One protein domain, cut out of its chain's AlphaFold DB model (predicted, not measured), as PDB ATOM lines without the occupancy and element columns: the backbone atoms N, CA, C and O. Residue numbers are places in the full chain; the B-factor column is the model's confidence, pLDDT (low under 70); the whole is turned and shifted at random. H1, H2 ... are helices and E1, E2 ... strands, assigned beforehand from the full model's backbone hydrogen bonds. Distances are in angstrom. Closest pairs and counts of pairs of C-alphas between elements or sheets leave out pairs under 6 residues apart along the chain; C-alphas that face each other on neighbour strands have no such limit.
ATOM      1  N   THR A 110      61.678 202.790 225.651       66.12
ATOM      2  CA  THR A 110      62.424 202.796 224.383       66.12
ATOM      3  C   THR A 110      62.046 204.026 223.557       66.12
ATOM      4  O   THR A 110      60.849 204.288 223.394       66.12
ATOM      5  N   PRO A 111      63.017 204.772 222.998       67.38
ATOM      6  CA  PRO A 111      62.718 205.921 222.157       67.38
ATOM      7  C   PRO A 111      61.871 205.509 220.948       67.38
ATOM      8  O   PRO A 111      62.311 204.729 220.105       67.38
ATOM      9  N   THR A 112      60.666 206.071 220.824       68.25
ATOM     10  CA  THR A 112      59.767 205.827 219.678       68.25
ATOM     11  C   THR A 112      60.450 206.126 218.340       68.25
ATOM     12  O   THR A 112      60.183 205.460 217.346       68.25
ATOM     13  N   PHE A 113      61.387 207.078 218.332       72.19
ATOM     14  CA  PHE A 113      62.231 207.392 217.180       72.19
ATOM     15  C   PHE A 113      63.001 206.174 216.650       72.19
ATOM     16  O   PHE A 113      62.937 205.895 215.456       72.19
ATOM     17  N   LEU A 114      63.681 205.424 217.527       74.25
ATOM     18  CA  LEU A 114      64.482 204.266 217.122       74.25
ATOM     19  C   LEU A 114      63.600 203.194 216.481       74.25
ATOM     20  O   LEU A 114      63.929 202.650 215.433       74.25
ATOM     21  N   VAL A 115      62.453 202.922 217.099       75.56
ATOM     22  CA  VAL A 115      61.477 201.952 216.596       75.56
ATOM     23  C   VAL A 115      60.979 202.339 215.203       75.56
ATOM     24  O   VAL A 115      60.924 201.491 214.313       75.56
ATOM     25  N   ASN A 116      60.631 203.610 215.001       74.25
ATOM     26  CA  ASN A 116      60.153 204.094 213.707       74.25
ATOM     27  C   ASN A 116      61.242 203.982 212.632       74.25
ATOM     28  O   ASN A 116      60.976 203.454 211.556       74.25
ATOM     29  N   LEU A 117      62.477 204.376 212.952       73.88
ATOM     30  CA  LEU A 117      63.601 204.270 212.023       73.88
ATOM     31  C   LEU A 117      63.901 202.809 211.638       73.88
ATOM     32  O   LEU A 117      64.162 202.495 210.475       73.88
ATOM     33  N   LEU A 118      63.839 201.887 212.601       75.00
ATOM     34  CA  LEU A 118      64.040 200.460 212.338       75.00
ATOM     35  C   LEU A 118      62.945 199.880 211.430       75.00
ATOM     36  O   LEU A 118      63.252 199.093 210.535       75.00
ATOM     37  N   ASN A 119      61.692 200.311 211.600       71.94
ATOM     38  CA  ASN A 119      60.597 199.925 210.705       71.94
ATOM     39  C   ASN A 119      60.809 200.426 209.266       71.94
ATOM     40  O   ASN A 119      60.519 199.700 208.315       71.94
ATOM     41  N   GLU A 120      61.333 201.641 209.091       72.44
ATOM     42  CA  GLU A 120      61.603 202.231 207.771       72.44
ATOM     43  C   GLU A 120      62.815 201.591 207.073       72.44
ATOM     44  O   GLU A 120      62.790 201.362 205.862       72.44
ATOM     45  N   SER A 121      63.852 201.233 207.837       67.12
ATOM     46  CA  SER A 121      65.108 200.657 207.324       67.12
ATOM     47  C   SER A 121      65.022 199.190 206.875       67.12
ATOM     48  O   SER A 121      65.992 198.672 206.323       67.12
ATOM     49  N   LYS A 122      63.877 198.510 207.063       65.00
ATOM     50  CA  LYS A 122      63.664 197.081 206.726       65.00
ATOM     51  C   LYS A 122      64.697 196.127 207.356       65.00
ATOM     52  O   LYS A 122      64.962 195.056 206.807       65.00
ATOM     53  N   LEU A 123      65.286 196.498 208.494       65.56
ATOM     54  CA  LEU A 123      66.303 195.692 209.167       65.56
ATOM     55  C   LEU A 123      65.700 194.372 209.688       65.56
ATOM     56  O   LEU A 123      64.664 194.371 210.355       65.56
ATOM     57  N   TYR A 124      66.352 193.239 209.414       63.88
ATOM     58  CA  TYR A 124      65.901 191.922 209.872       63.88
ATOM     59  C   TYR A 124      66.588 191.538 211.192       63.88
ATOM     60  O   TYR A 124      67.805 191.373 211.244       63.88
ATOM     61  N   LEU A 125      65.815 191.389 212.275       63.12
ATOM     62  CA  LEU A 125      66.347 191.197 213.639       63.12
ATOM     63  C   LEU A 125      67.187 189.933 213.846       63.12
ATOM     64  O   LEU A 125      68.192 190.018 214.547       63.12
ATOM     65  N   PRO A 126      66.861 188.781 213.231       59.72
ATOM     66  CA  PRO A 126      67.741 187.613 213.272       59.72
ATOM     67  C   PRO A 126      69.140 187.844 212.681       59.72
ATOM     68  O   PRO A 126      70.031 187.042 212.923       59.72
ATOM     69  N   THR A 127      69.349 188.921 211.918       66.94
ATOM     70  CA  THR A 127      70.652 189.288 211.334       66.94
ATOM     71  C   THR A 127      71.480 190.195 212.258       66.94
ATOM     72  O   THR A 127      72.620 190.513 211.942       66.94
ATOM     73  N   ILE A 128      70.927 190.615 213.402       76.25
ATOM     74  CA  ILE A 128      71.606 191.501 214.359       76.25
ATOM     75  C   ILE A 128      72.621 190.738 215.227       76.25
ATOM     76  O   ILE A 128      73.645 191.299 215.617       76.25
ATOM     77  N   GLU A 129      72.367 189.461 215.525       84.12
ATOM     78  CA  GLU A 129      73.322 188.634 216.267       84.12
ATOM     79  C   GLU A 129      74.552 188.331 215.401       84.12
ATOM     80  O   GLU A 129      74.430 187.817 214.290       84.12
ATOM     81  N   ASN A 130      75.749 188.588 215.935       87.38
ATOM     82  CA  ASN A 130      77.024 188.459 215.215       87.38
ATOM     83  C   ASN A 130      77.108 189.327 213.951       87.38
ATOM     84  O   ASN A 130      77.778 188.964 212.983       87.38
ATOM     85  N   LEU A 131      76.439 190.477 213.962       87.94
ATOM     86  CA  LEU A 131      76.551 191.476 212.912       87.94
ATOM     87  C   LEU A 131      78.016 191.905 212.753       87.94
ATOM     88  O   LEU A 131      78.669 192.269 213.728       87.94
ATOM     89  N   GLN A 132      78.524 191.898 211.524       90.12
ATOM     90  CA  GLN A 132      79.904 192.272 211.229       90.12
ATOM     91  C   GLN A 132      79.966 193.591 210.465       90.12
ATOM     92  O   GLN A 132      79.288 193.759 209.452       90.12
ATOM     93  N   ALA A 133      80.812 194.515 210.922       87.12
ATOM     94  CA  ALA A 133      81.077 195.766 210.221       87.12
ATOM     95  C   ALA A 133      82.524 196.231 210.417       87.12
ATOM     96  O   ALA A 133      83.218 195.821 211.345       87.12
ATOM     97  N   THR A 134      82.994 197.096 209.524       87.38
ATOM     98  CA  THR A 134      84.280 197.787 209.683       87.38
ATOM     99  C   THR A 134      84.100 199.069 210.496       87.38
ATOM    100  O   THR A 134      82.974 199.512 210.735       87.38
ATOM    101  N   GLU A 135      85.206 199.724 210.856       80.00
ATOM    102  CA  GLU A 135      85.222 201.007 211.589       80.00
ATOM    103  C   GLU A 135      84.368 202.107 210.953       80.00
ATOM    104  O   GLU A 135      83.941 203.031 211.642       80.00
ATOM    105  N   ALA A 136      84.059 201.981 209.659       78.88
ATOM    106  CA  ALA A 136      83.167 202.891 208.961       78.88
ATOM    107  C   ALA A 136      81.824 203.059 209.691       78.88
ATOM    108  O   ALA A 136      81.249 204.141 209.617       78.88
ATOM    109  N   VAL A 137      81.328 202.038 210.403       76.88
ATOM    110  CA  VAL A 137      80.072 202.116 211.169       76.88
ATOM    111  C   VAL A 137      80.075 203.265 212.187       76.88
ATOM    112  O   VAL A 137      79.051 203.919 212.367       76.88
ATOM    113  N   PHE A 138      81.232 203.592 212.766       74.69
ATOM    114  CA  PHE A 138      81.371 204.662 213.754       74.69
ATOM    115  C   PHE A 138      81.494 206.060 213.125       74.69
ATOM    116  O   PHE A 138      81.363 207.055 213.819       74.69
ATOM    117  N   SER A 139      81.712 206.166 211.810       66.62
ATOM    118  CA  SER A 139      81.992 207.436 211.115       66.62
ATOM    119  C   SER A 139      80.736 208.189 210.629       66.62
ATOM    120  O   SER A 139      80.791 208.903 209.629       66.62
ATOM    121  N   THR A 140      79.570 207.984 211.248       55.78
ATOM    122  CA  THR A 140      78.270 208.438 210.714       55.78
ATOM    123  C   THR A 140      77.973 209.910 211.034       55.78
ATOM    124  O   THR A 140      77.268 210.231 211.982       55.78
ATOM    125  N   TYR A 141      78.478 210.811 210.185       54.12
ATOM    126  CA  TYR A 141      78.246 212.265 210.261       54.12
ATOM    127  C   TYR A 141      77.024 212.777 209.472       54.12
ATOM    128  O   TYR A 141      76.807 213.987 209.406       54.12
ATOM    129  N   GLU A 142      76.203 211.903 208.883       54.16
ATOM    130  CA  GLU A 142      75.072 212.319 208.043       54.16
ATOM    131  C   GLU A 142      73.752 211.704 208.526       54.16
ATOM    132  O   GLU A 142      73.502 210.510 208.359       54.16
ATOM    133  N   LEU A 143      72.884 212.551 209.096       51.03
ATOM    134  CA  LEU A 143      71.504 212.224 209.500       51.03
ATOM    135  C   LEU A 143      70.667 211.634 208.349       51.03
ATOM    136  O   LEU A 143      69.707 210.909 208.595       51.03
ATOM    137  N   GLU A 144      71.038 211.932 207.103       52.94
ATOM    138  CA  GLU A 144      70.350 211.482 205.890       52.94
ATOM    139  C   GLU A 144      70.669 210.016 205.531       52.94
ATOM    140  O   GLU A 144      69.900 209.389 204.811       52.94
ATOM    141  N   ASN A 145      71.754 209.445 206.077       59.34
ATOM    142  CA  ASN A 145      72.213 208.072 205.824       59.34
ATOM    143  C   ASN A 145      72.585 207.348 207.132       59.34
ATOM    144  O   ASN A 145      73.663 206.754 207.259       59.34
ATOM    145  N   LEU A 146      71.701 207.404 208.136       65.44
ATOM    146  CA  LEU A 146      71.901 206.696 209.401       65.44
ATOM    147  C   LEU A 146      71.952 205.181 209.169       65.44
ATOM    148  O   LEU A 146      70.959 204.555 208.798       65.44
ATOM    149  N   ARG A 147      73.116 204.585 209.435       74.44
ATOM    150  CA  ARG A 147      73.285 203.131 209.457       74.44
ATOM    151  C   ARG A 147      72.608 202.555 210.705       74.44
ATOM    152  O   ARG A 147      73.009 202.939 211.809       74.44
ATOM    153  N   PRO A 148      71.616 201.654 210.575       77.56
ATOM    154  CA  PRO A 148      70.936 201.069 211.728       77.56
ATOM    155  C   PRO A 148      71.902 200.427 212.728       77.56
ATOM    156  O   PRO A 148      71.703 200.543 213.930       77.56
ATOM    157  N   GLU A 149      72.984 199.818 212.248       80.19
ATOM    158  CA  GLU A 149      74.039 199.203 213.054       80.19
ATOM    159  C   GLU A 149      74.717 200.217 213.984       80.19
ATOM    160  O   GLU A 149      74.889 199.964 215.178       80.19
ATOM    161  N   ALA A 150      75.060 201.387 213.436       80.19
ATOM    162  CA  ALA A 150      75.687 202.477 214.172       80.19
ATOM    163  C   ALA A 150      74.744 203.018 215.243       80.19
ATOM    164  O   ALA A 150      75.143 203.198 216.391       80.19
ATOM    165  N   LEU A 151      73.474 203.214 214.879       81.56
ATOM    166  CA  LEU A 151      72.475 203.712 215.809       81.56
ATOM    167  C   LEU A 151      72.219 202.715 216.940       81.56
ATOM    168  O   LEU A 151      72.179 203.116 218.099       81.56
ATOM    169  N   LEU A 152      72.069 201.425 216.633       86.19
ATOM    170  CA  LEU A 152      71.862 200.377 217.635       86.19
ATOM    171  C   LEU A 152      73.037 200.276 218.609       86.19
ATOM    172  O   LEU A 152      72.819 200.090 219.805       86.19
ATOM    173  N   PHE A 153      74.266 200.442 218.121       87.62
ATOM    174  CA  PHE A 153      75.448 200.535 218.973       87.62
ATOM    175  C   PHE A 153      75.424 201.796 219.854       87.62
ATOM    176  O   PHE A 153      75.500 201.691 221.076       87.62
ATOM    177  N   GLN A 154      75.235 202.981 219.262       82.06
ATOM    178  CA  GLN A 154      75.204 204.266 219.984       82.06
ATOM    179  C   GLN A 154      74.100 204.329 221.049       82.06
ATOM    180  O   GLN A 154      74.265 204.954 222.094       82.06
ATOM    181  N   THR A 155      72.973 203.666 220.796       82.69
ATOM    182  CA  THR A 155      71.819 203.622 221.704       82.69
ATOM    183  C   THR A 155      71.876 202.464 222.708       82.69
ATOM    184  O   THR A 155      70.987 202.353 223.551       82.69
ATOM    185  N   GLY A 156      72.920 201.626 222.668       89.12
ATOM    186  CA  GLY A 156      73.161 200.560 223.647       89.12
ATOM    187  C   GLY A 156      72.371 199.267 223.420       89.12
ATOM    188  O   GLY A 156      72.322 198.419 224.312       89.12
ATOM    189  N   TYR A 157      71.763 199.082 222.247       89.94
ATOM    190  CA  TYR A 157      71.138 197.810 221.864       89.94
ATOM    191  C   TYR A 157      72.155 196.799 221.345       89.94
ATOM    192  O   TYR A 157      71.943 195.596 221.483       89.94
ATOM    193  N   LEU A 158      73.268 197.283 220.790       91.69
ATOM    194  CA  LEU A 158      74.414 196.466 220.426       91.69
ATOM    195  C   LEU A 158      75.673 196.914 221.147       91.69
ATOM    196  O   LEU A 158      75.837 198.073 221.514       91.69
ATOM    197  N   THR A 159      76.575 195.960 221.316       94.75
ATOM    198  CA  THR A 159      77.895 196.141 221.906       94.75
ATOM    199  C   THR A 159      78.946 195.496 221.017       94.75
ATOM    200  O   THR A 159      78.627 194.626 220.204       94.75
ATOM    201  N   ILE A 160      80.212 195.860 221.205       94.81
ATOM    202  CA  ILE A 160      81.323 195.146 220.578       94.81
ATOM    203  C   ILE A 160      81.489 193.794 221.280       94.81
ATOM    204  O   ILE A 160      81.871 193.713 222.451       94.81
ATOM    205  N   LYS A 161      81.234 192.712 220.551       95.25
ATOM    206  CA  LYS A 161      81.485 191.346 221.010       95.25
ATOM    207  C   LYS A 161      82.950 190.978 220.836       95.25
ATOM    208  O   LYS A 161      83.566 190.534 221.803       95.25
ATOM    209  N   ASP A 162      83.486 191.194 219.637       95.06
ATOM    210  CA  ASP A 162      84.853 190.828 219.263       95.06
ATOM    211  C   ASP A 162      85.416 191.742 218.163       95.06
ATOM    212  O   ASP A 162      84.655 192.406 217.455       95.06
ATOM    213  N   ILE A 163      86.744 191.776 218.030       93.25
ATOM    214  CA  ILE A 163      87.464 192.536 217.002       93.25
ATOM    215  C   ILE A 163      88.576 191.657 216.417       93.25
ATOM    216  O   ILE A 163      89.491 191.255 217.132       93.25
ATOM    217  N   SER A 164      88.536 191.418 215.105       93.00
ATOM    218  CA  SER A 164      89.547 190.643 214.372       93.00
ATOM    219  C   SER A 164      89.932 191.374 213.086       93.00
ATOM    220  O   SER A 164      89.062 191.679 212.281       93.00
ATOM    221  N   ASP A 165      91.211 191.713 212.900       87.00
ATOM    222  CA  ASP A 165      91.733 192.376 211.688       87.00
ATOM    223  C   ASP A 165      90.896 193.582 211.197       87.00
ATOM    224  O   ASP A 165      90.640 193.749 210.005       87.00
ATOM    225  N   ARG A 166      90.478 194.455 212.133       85.00
ATOM    226  CA  ARG A 166      89.606 195.641 211.920       85.00
ATOM    227  C   ARG A 166      88.149 195.333 211.550       85.00
ATOM    228  O   ARG A 166      87.390 196.249 211.220       85.00
ATOM    229  N   LEU A 167      87.747 194.070 211.629       91.56
ATOM    230  CA  LEU A 167      86.360 193.638 211.570       91.56
ATOM    231  C   LEU A 167      85.790 193.576 212.986       91.56
ATOM    232  O   LEU A 167      86.286 192.842 213.841       91.56
ATOM    233  N   TYR A 168      84.736 194.346 213.220       92.38
ATOM    234  CA  TYR A 168      84.009 194.388 214.478       92.38
ATOM    235  C   TYR A 168      82.833 193.432 214.379       92.38
ATOM    236  O   TYR A 168      82.058 193.493 213.425       92.38
ATOM    237  N   THR A 169      82.700 192.568 215.378       93.69
ATOM    238  CA  THR A 169      81.511 191.742 215.571       93.69
ATOM    239  C   THR A 169      80.668 192.363 216.672       93.69
ATOM    240  O   THR A 169      81.162 192.581 217.780       93.69
ATOM    241  N   PHE A 170      79.399 192.619 216.380       92.88
ATOM    242  CA  PHE A 170      78.420 193.174 217.302       92.88
ATOM    243  C   PHE A 170      77.399 192.123 217.723       92.88
ATOM    244  O   PHE A 170      77.085 191.189 216.982       92.88
ATOM    245  N   ASP A 171      76.891 192.268 218.941       93.81
ATOM    246  CA  ASP A 171      75.851 191.409 219.504       93.81
ATOM    247  C   ASP A 171      75.112 192.166 220.614       93.81
ATOM    248  O   ASP A 171      75.503 193.279 220.986       93.81
ATOM    249  N   TYR A 172      74.053 191.572 221.159       94.56
ATOM    250  CA  TYR A 172      73.409 192.104 222.353       94.56
ATOM    251  C   TYR A 172      74.388 192.102 223.534       94.56
ATOM    252  O   TYR A 172      75.119 191.125 223.724       94.56
ATOM    253  N   PRO A 173      74.390 193.149 224.375       95.75
ATOM    254  CA  PRO A 173      75.281 193.205 225.527       95.75
ATOM    255  C   PRO A 173      74.963 192.124 226.553       95.75
ATOM    256  O   PRO A 173      75.875 191.545 227.126       95.75
ATOM    257  N   ASN A 174      73.683 191.848 226.795       96.88
ATOM    258  CA  ASN A 174      73.251 190.993 227.893       96.88
ATOM    259  C   ASN A 174      71.843 190.422 227.661       96.88
ATOM    260  O   ASN A 174      71.172 190.730 226.668       96.88
ATOM    261  N   GLN A 175      71.386 189.592 228.602       95.44
ATOM    262  CA  GLN A 175      70.067 188.960 228.548       95.44
ATOM    263  C   GLN A 175      68.911 189.974 228.592       95.44
ATOM    264  O   GLN A 175      67.888 189.757 227.937       95.44
ATOM    265  N   GLU A 176      69.058 191.073 229.334       94.94
ATOM    266  CA  GLU A 176      68.037 192.123 229.436       94.94
ATOM    267  C   GLU A 176      67.725 192.731 228.060       94.94
ATOM    268  O   GLU A 176      66.560 192.798 227.656       94.94
ATOM    269  N   VAL A 177      68.757 193.101 227.297       93.12
ATOM    270  CA  VAL A 177      68.590 193.648 225.943       93.12
ATOM    271  C   VAL A 177      68.114 192.588 224.962       93.12
ATOM    272  O   VAL A 177      67.167 192.836 224.212       93.12
ATOM    273  N   LYS A 178      68.704 191.392 225.011       91.81
ATOM    274  CA  LYS A 178      68.362 190.291 224.105       91.81
ATOM    275  C   LYS A 178      66.896 189.860 224.205       91.81
ATOM    276  O   LYS A 178      66.312 189.454 223.206       91.81
ATOM    277  N   THR A 179      66.302 189.935 225.395       89.31
ATOM    278  CA  THR A 179      64.892 189.570 225.603       89.31
ATOM    279  C   THR A 179      63.943 190.717 225.271       89.31
ATOM    280  O   THR A 179      62.970 190.510 224.555       89.31
ATOM    281  N   SER A 180      64.246 191.935 225.717       88.81
ATOM    282  CA  SER A 180      63.300 193.054 225.613       88.81
ATOM    283  C   SER A 180      63.238 193.680 224.221       88.81
ATOM    284  O   SER A 180      62.181 194.132 223.781       88.81
ATOM    285  N   PHE A 181      64.369 193.749 223.515       86.81
ATOM    286  CA  PHE A 181      64.426 194.468 222.246       86.81
ATOM    287  C   PHE A 181      63.564 193.822 221.147       86.81
ATOM    288  O   PHE A 181      62.757 194.539 220.543       86.81
ATOM    289  N   PRO A 182      63.620 192.492 220.920       82.62
ATOM    290  CA  PRO A 182      62.721 191.838 219.970       82.62
ATOM    291  C   PRO A 182      61.238 192.004 220.323       82.62
ATOM    292  O   PRO A 182      60.417 192.200 219.426       82.62
ATOM    293  N   GLU A 183      60.884 191.975 221.614       82.00
ATOM    294  CA  GLU A 183      59.501 192.154 222.078       82.00
ATOM    295  C   GLU A 183      58.953 193.538 221.706       82.00
ATOM    296  O   GLU A 183      57.845 193.657 221.175       82.00
ATOM    297  N   ILE A 184      59.741 194.594 221.913       79.50
ATOM    298  CA  ILE A 184      59.345 195.967 221.572       79.50
ATOM    299  C   ILE A 184      59.141 196.143 220.078       79.50
ATOM    300  O   ILE A 184      58.169 196.778 219.651       79.50
ATOM    301  N   LEU A 185      60.030 195.572 219.274       78.12
ATOM    302  CA  LEU A 185      59.912 195.654 217.827       78.12
ATOM    303  C   LEU A 185      58.691 194.885 217.328       78.12
ATOM    304  O   LEU A 185      57.911 195.427 216.547       78.12
ATOM    305  N   PHE A 186      58.434 193.690 217.864       77.75
ATOM    306  CA  PHE A 186      57.225 192.931 217.552       77.75
ATOM    307  C   PHE A 186      55.943 193.712 217.890       77.75
ATOM    308  O   PHE A 186      55.027 193.829 217.064       77.75
ATOM    309  N   HIS A 187      55.872 194.310 219.082       75.56
ATOM    310  CA  HIS A 187      54.730 195.134 219.485       75.56
ATOM    311  C   HIS A 187      54.538 196.368 218.598       75.56
ATOM    312  O   HIS A 187      53.407 196.791 218.351       75.56
ATOM    313  N   SER A 188      55.626 196.938 218.096       71.19
ATOM    314  CA  SER A 188      55.578 198.133 217.260       71.19
ATOM    315  C   SER A 188      55.144 197.816 215.829       71.19
ATOM    316  O   SER A 188      54.248 198.481 215.307       71.19
ATOM    317  N   CYS A 189      55.666 196.739 215.238       68.25
ATOM    318  CA  CYS A 189      55.228 196.240 213.931       68.25
ATOM    319  C   CYS A 189      53.735 195.872 213.932       68.25
ATOM    320  O   CYS A 189      52.999 196.206 213.005       68.25
ATOM    321  N   THR A 190      53.253 195.223 214.997       67.31
ATOM    322  CA  THR A 190      51.835 194.830 215.108       67.31
ATOM    323  C   THR A 190      50.893 196.016 215.327       67.31
ATOM    324  O   THR A 190      49.760 195.981 214.843       67.31
ATOM    325  N   LYS A 191      51.337 197.089 215.995       59.91
ATOM    326  CA  LYS A 191      50.582 198.353 216.051       59.91
ATOM    327  C   LYS A 191      50.530 199.051 214.690       59.91
ATOM    328  O   LYS A 191      49.445 199.455 214.285       59.91
ATOM    329  N   GLY A 192      51.647 199.110 213.959       54.91
ATOM    330  CA  GLY A 192      51.685 199.665 212.598       54.91
ATOM    331  C   GLY A 192      50.738 198.945 211.625       54.91
ATOM    332  O   GLY A 192      50.051 199.588 210.837       54.91
ATOM    333  N   LEU A 193      50.603 197.618 211.748       49.66
ATOM    334  CA  LEU A 193      49.643 196.822 210.965       49.66
ATOM    335  C   LEU A 193      48.167 197.118 211.305       49.66
ATOM    336  O   LEU A 193      47.296 196.997 210.441       49.66
ATOM    337  N   ARG A 194      47.863 197.518 212.549       43.06
ATOM    338  CA  ARG A 194      46.499 197.889 212.970       43.06
ATOM    339  C   ARG A 194      46.090 199.291 212.516       43.06
ATOM    340  O   ARG A 194      44.907 199.503 212.273       43.06
ATOM    341  N   ASP A 195      47.034 200.215 212.358       44.12
ATOM    342  CA  ASP A 195      46.749 201.540 211.781       44.12
ATOM    343  C   ASP A 195      46.691 201.515 210.243       44.12
ATOM    344  O   ASP A 195      45.966 202.303 209.636       44.12
ATOM    345  N   GLY A 196      47.368 200.559 209.598       38.41
ATOM    346  CA  GLY A 196      47.299 200.350 208.146       38.41
ATOM    347  C   GLY A 196      46.013 199.683 207.635       38.41
ATOM    348  O   GLY A 196      45.782 199.658 206.432       38.41
ATOM    349  N   SER A 197      45.153 199.160 208.515       37.00
ATOM    350  CA  SER A 197      43.901 198.465 208.147       37.00
ATOM    351  C   SER A 197      42.669 199.383 208.113       37.00
ATOM    352  O   SER A 197      41.531 198.916 208.104       37.00
TER     353      SER A 197
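This is residues 110 to 197 of the 200 residues of the protein "AAA-ATPase_like domain-containing protein" of Desulfobacteraceae bacterium (UniProt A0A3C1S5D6). A small three-stranded sheet, with helix H3 over one face, makes one end of an elongated shape, and the long helix H4 runs away from it to make the other end. H1 runs crosswise to H4 beside its middle, while H2 is a short turn at the end of E1, from which a loop leads round to H3. The 88 printed residues include four named helices and three named strands, in the order H1 E1 H2 H3 E2 E3 H4, in a mixed class of helices and strands. The sheet runs E1 E3 E2, all antiparallel. The whole is compact, with a radius of gyration of the C-alphas of 13.7 A, and its spans of 48 by 32 by 19 A make it only just elongated.

In the sheet, E3, residues 167 to 171, is the inner strand between edge strands E1, residues 131 to 134, and E2, residues 159 to 164. E2 and E3 form a hairpin, with N 161 and O 169 within hydrogen-bond range at 2.8 A. E1 and E3 are antiparallel at 148 degrees, with N 168 and O 133 at 2.8 A. H3, residues 148 to 154, is on the sheet at a height of 9.2 A. It is only just over E2, with 3 of its C-alphas falling on that strand, and runs slantwise at 55 degrees to E2 on the local plane. H2, residues 135 to 138, only just touches H3, with 3 pairs of C-alphas within 8 A; the closest are those of Val 137 and Ala 150, 5.3 A apart. E1, H2, H3 and E2 form a split strand-helix-strand unit, two strands running the same way with E3 between them, and its crossover is right-handed. H1, residues 112 to 120, is close to H3 but not clearly touching, with the C-alphas of Leu 118 and Pro 148 closest at 6.9 A. H4, residues 175 to 195, touches H1 with residues 185 to 189 alone, and only just, with 3 pairs within 8 A; the closest C-alphas, of Val 115 and Leu 185, are 6.6 A apart. Their lines stand at 71 degrees, only just about perpendicular. H3 and H4 are apart. Every O i to N i+4 pair is within hydrogen-bond range in H1 and H3, and 15 of 17 in H4; H2 is too short for such a pair.

H1 begins with C-alpha 112 at (59.767, 205.827, 219.678) and measures 12.6 A. E2 is 14.9 A long and E3 13.4 A. H4 runs 31.4 A, from C-alpha 175 at (70.067, 188.960, 228.548) to C-alpha 195 at (46.749, 201.540, 211.781).

The C-alphas farthest apart, of Asp 165 and Ser 197, are 48.3 A apart. The printed part has no cut, and no link is long. Mean pLDDT of the printed part is 76.8; residues 110 to 112, 121 to 127, 139 to 146 and 189 to 197 are under 70.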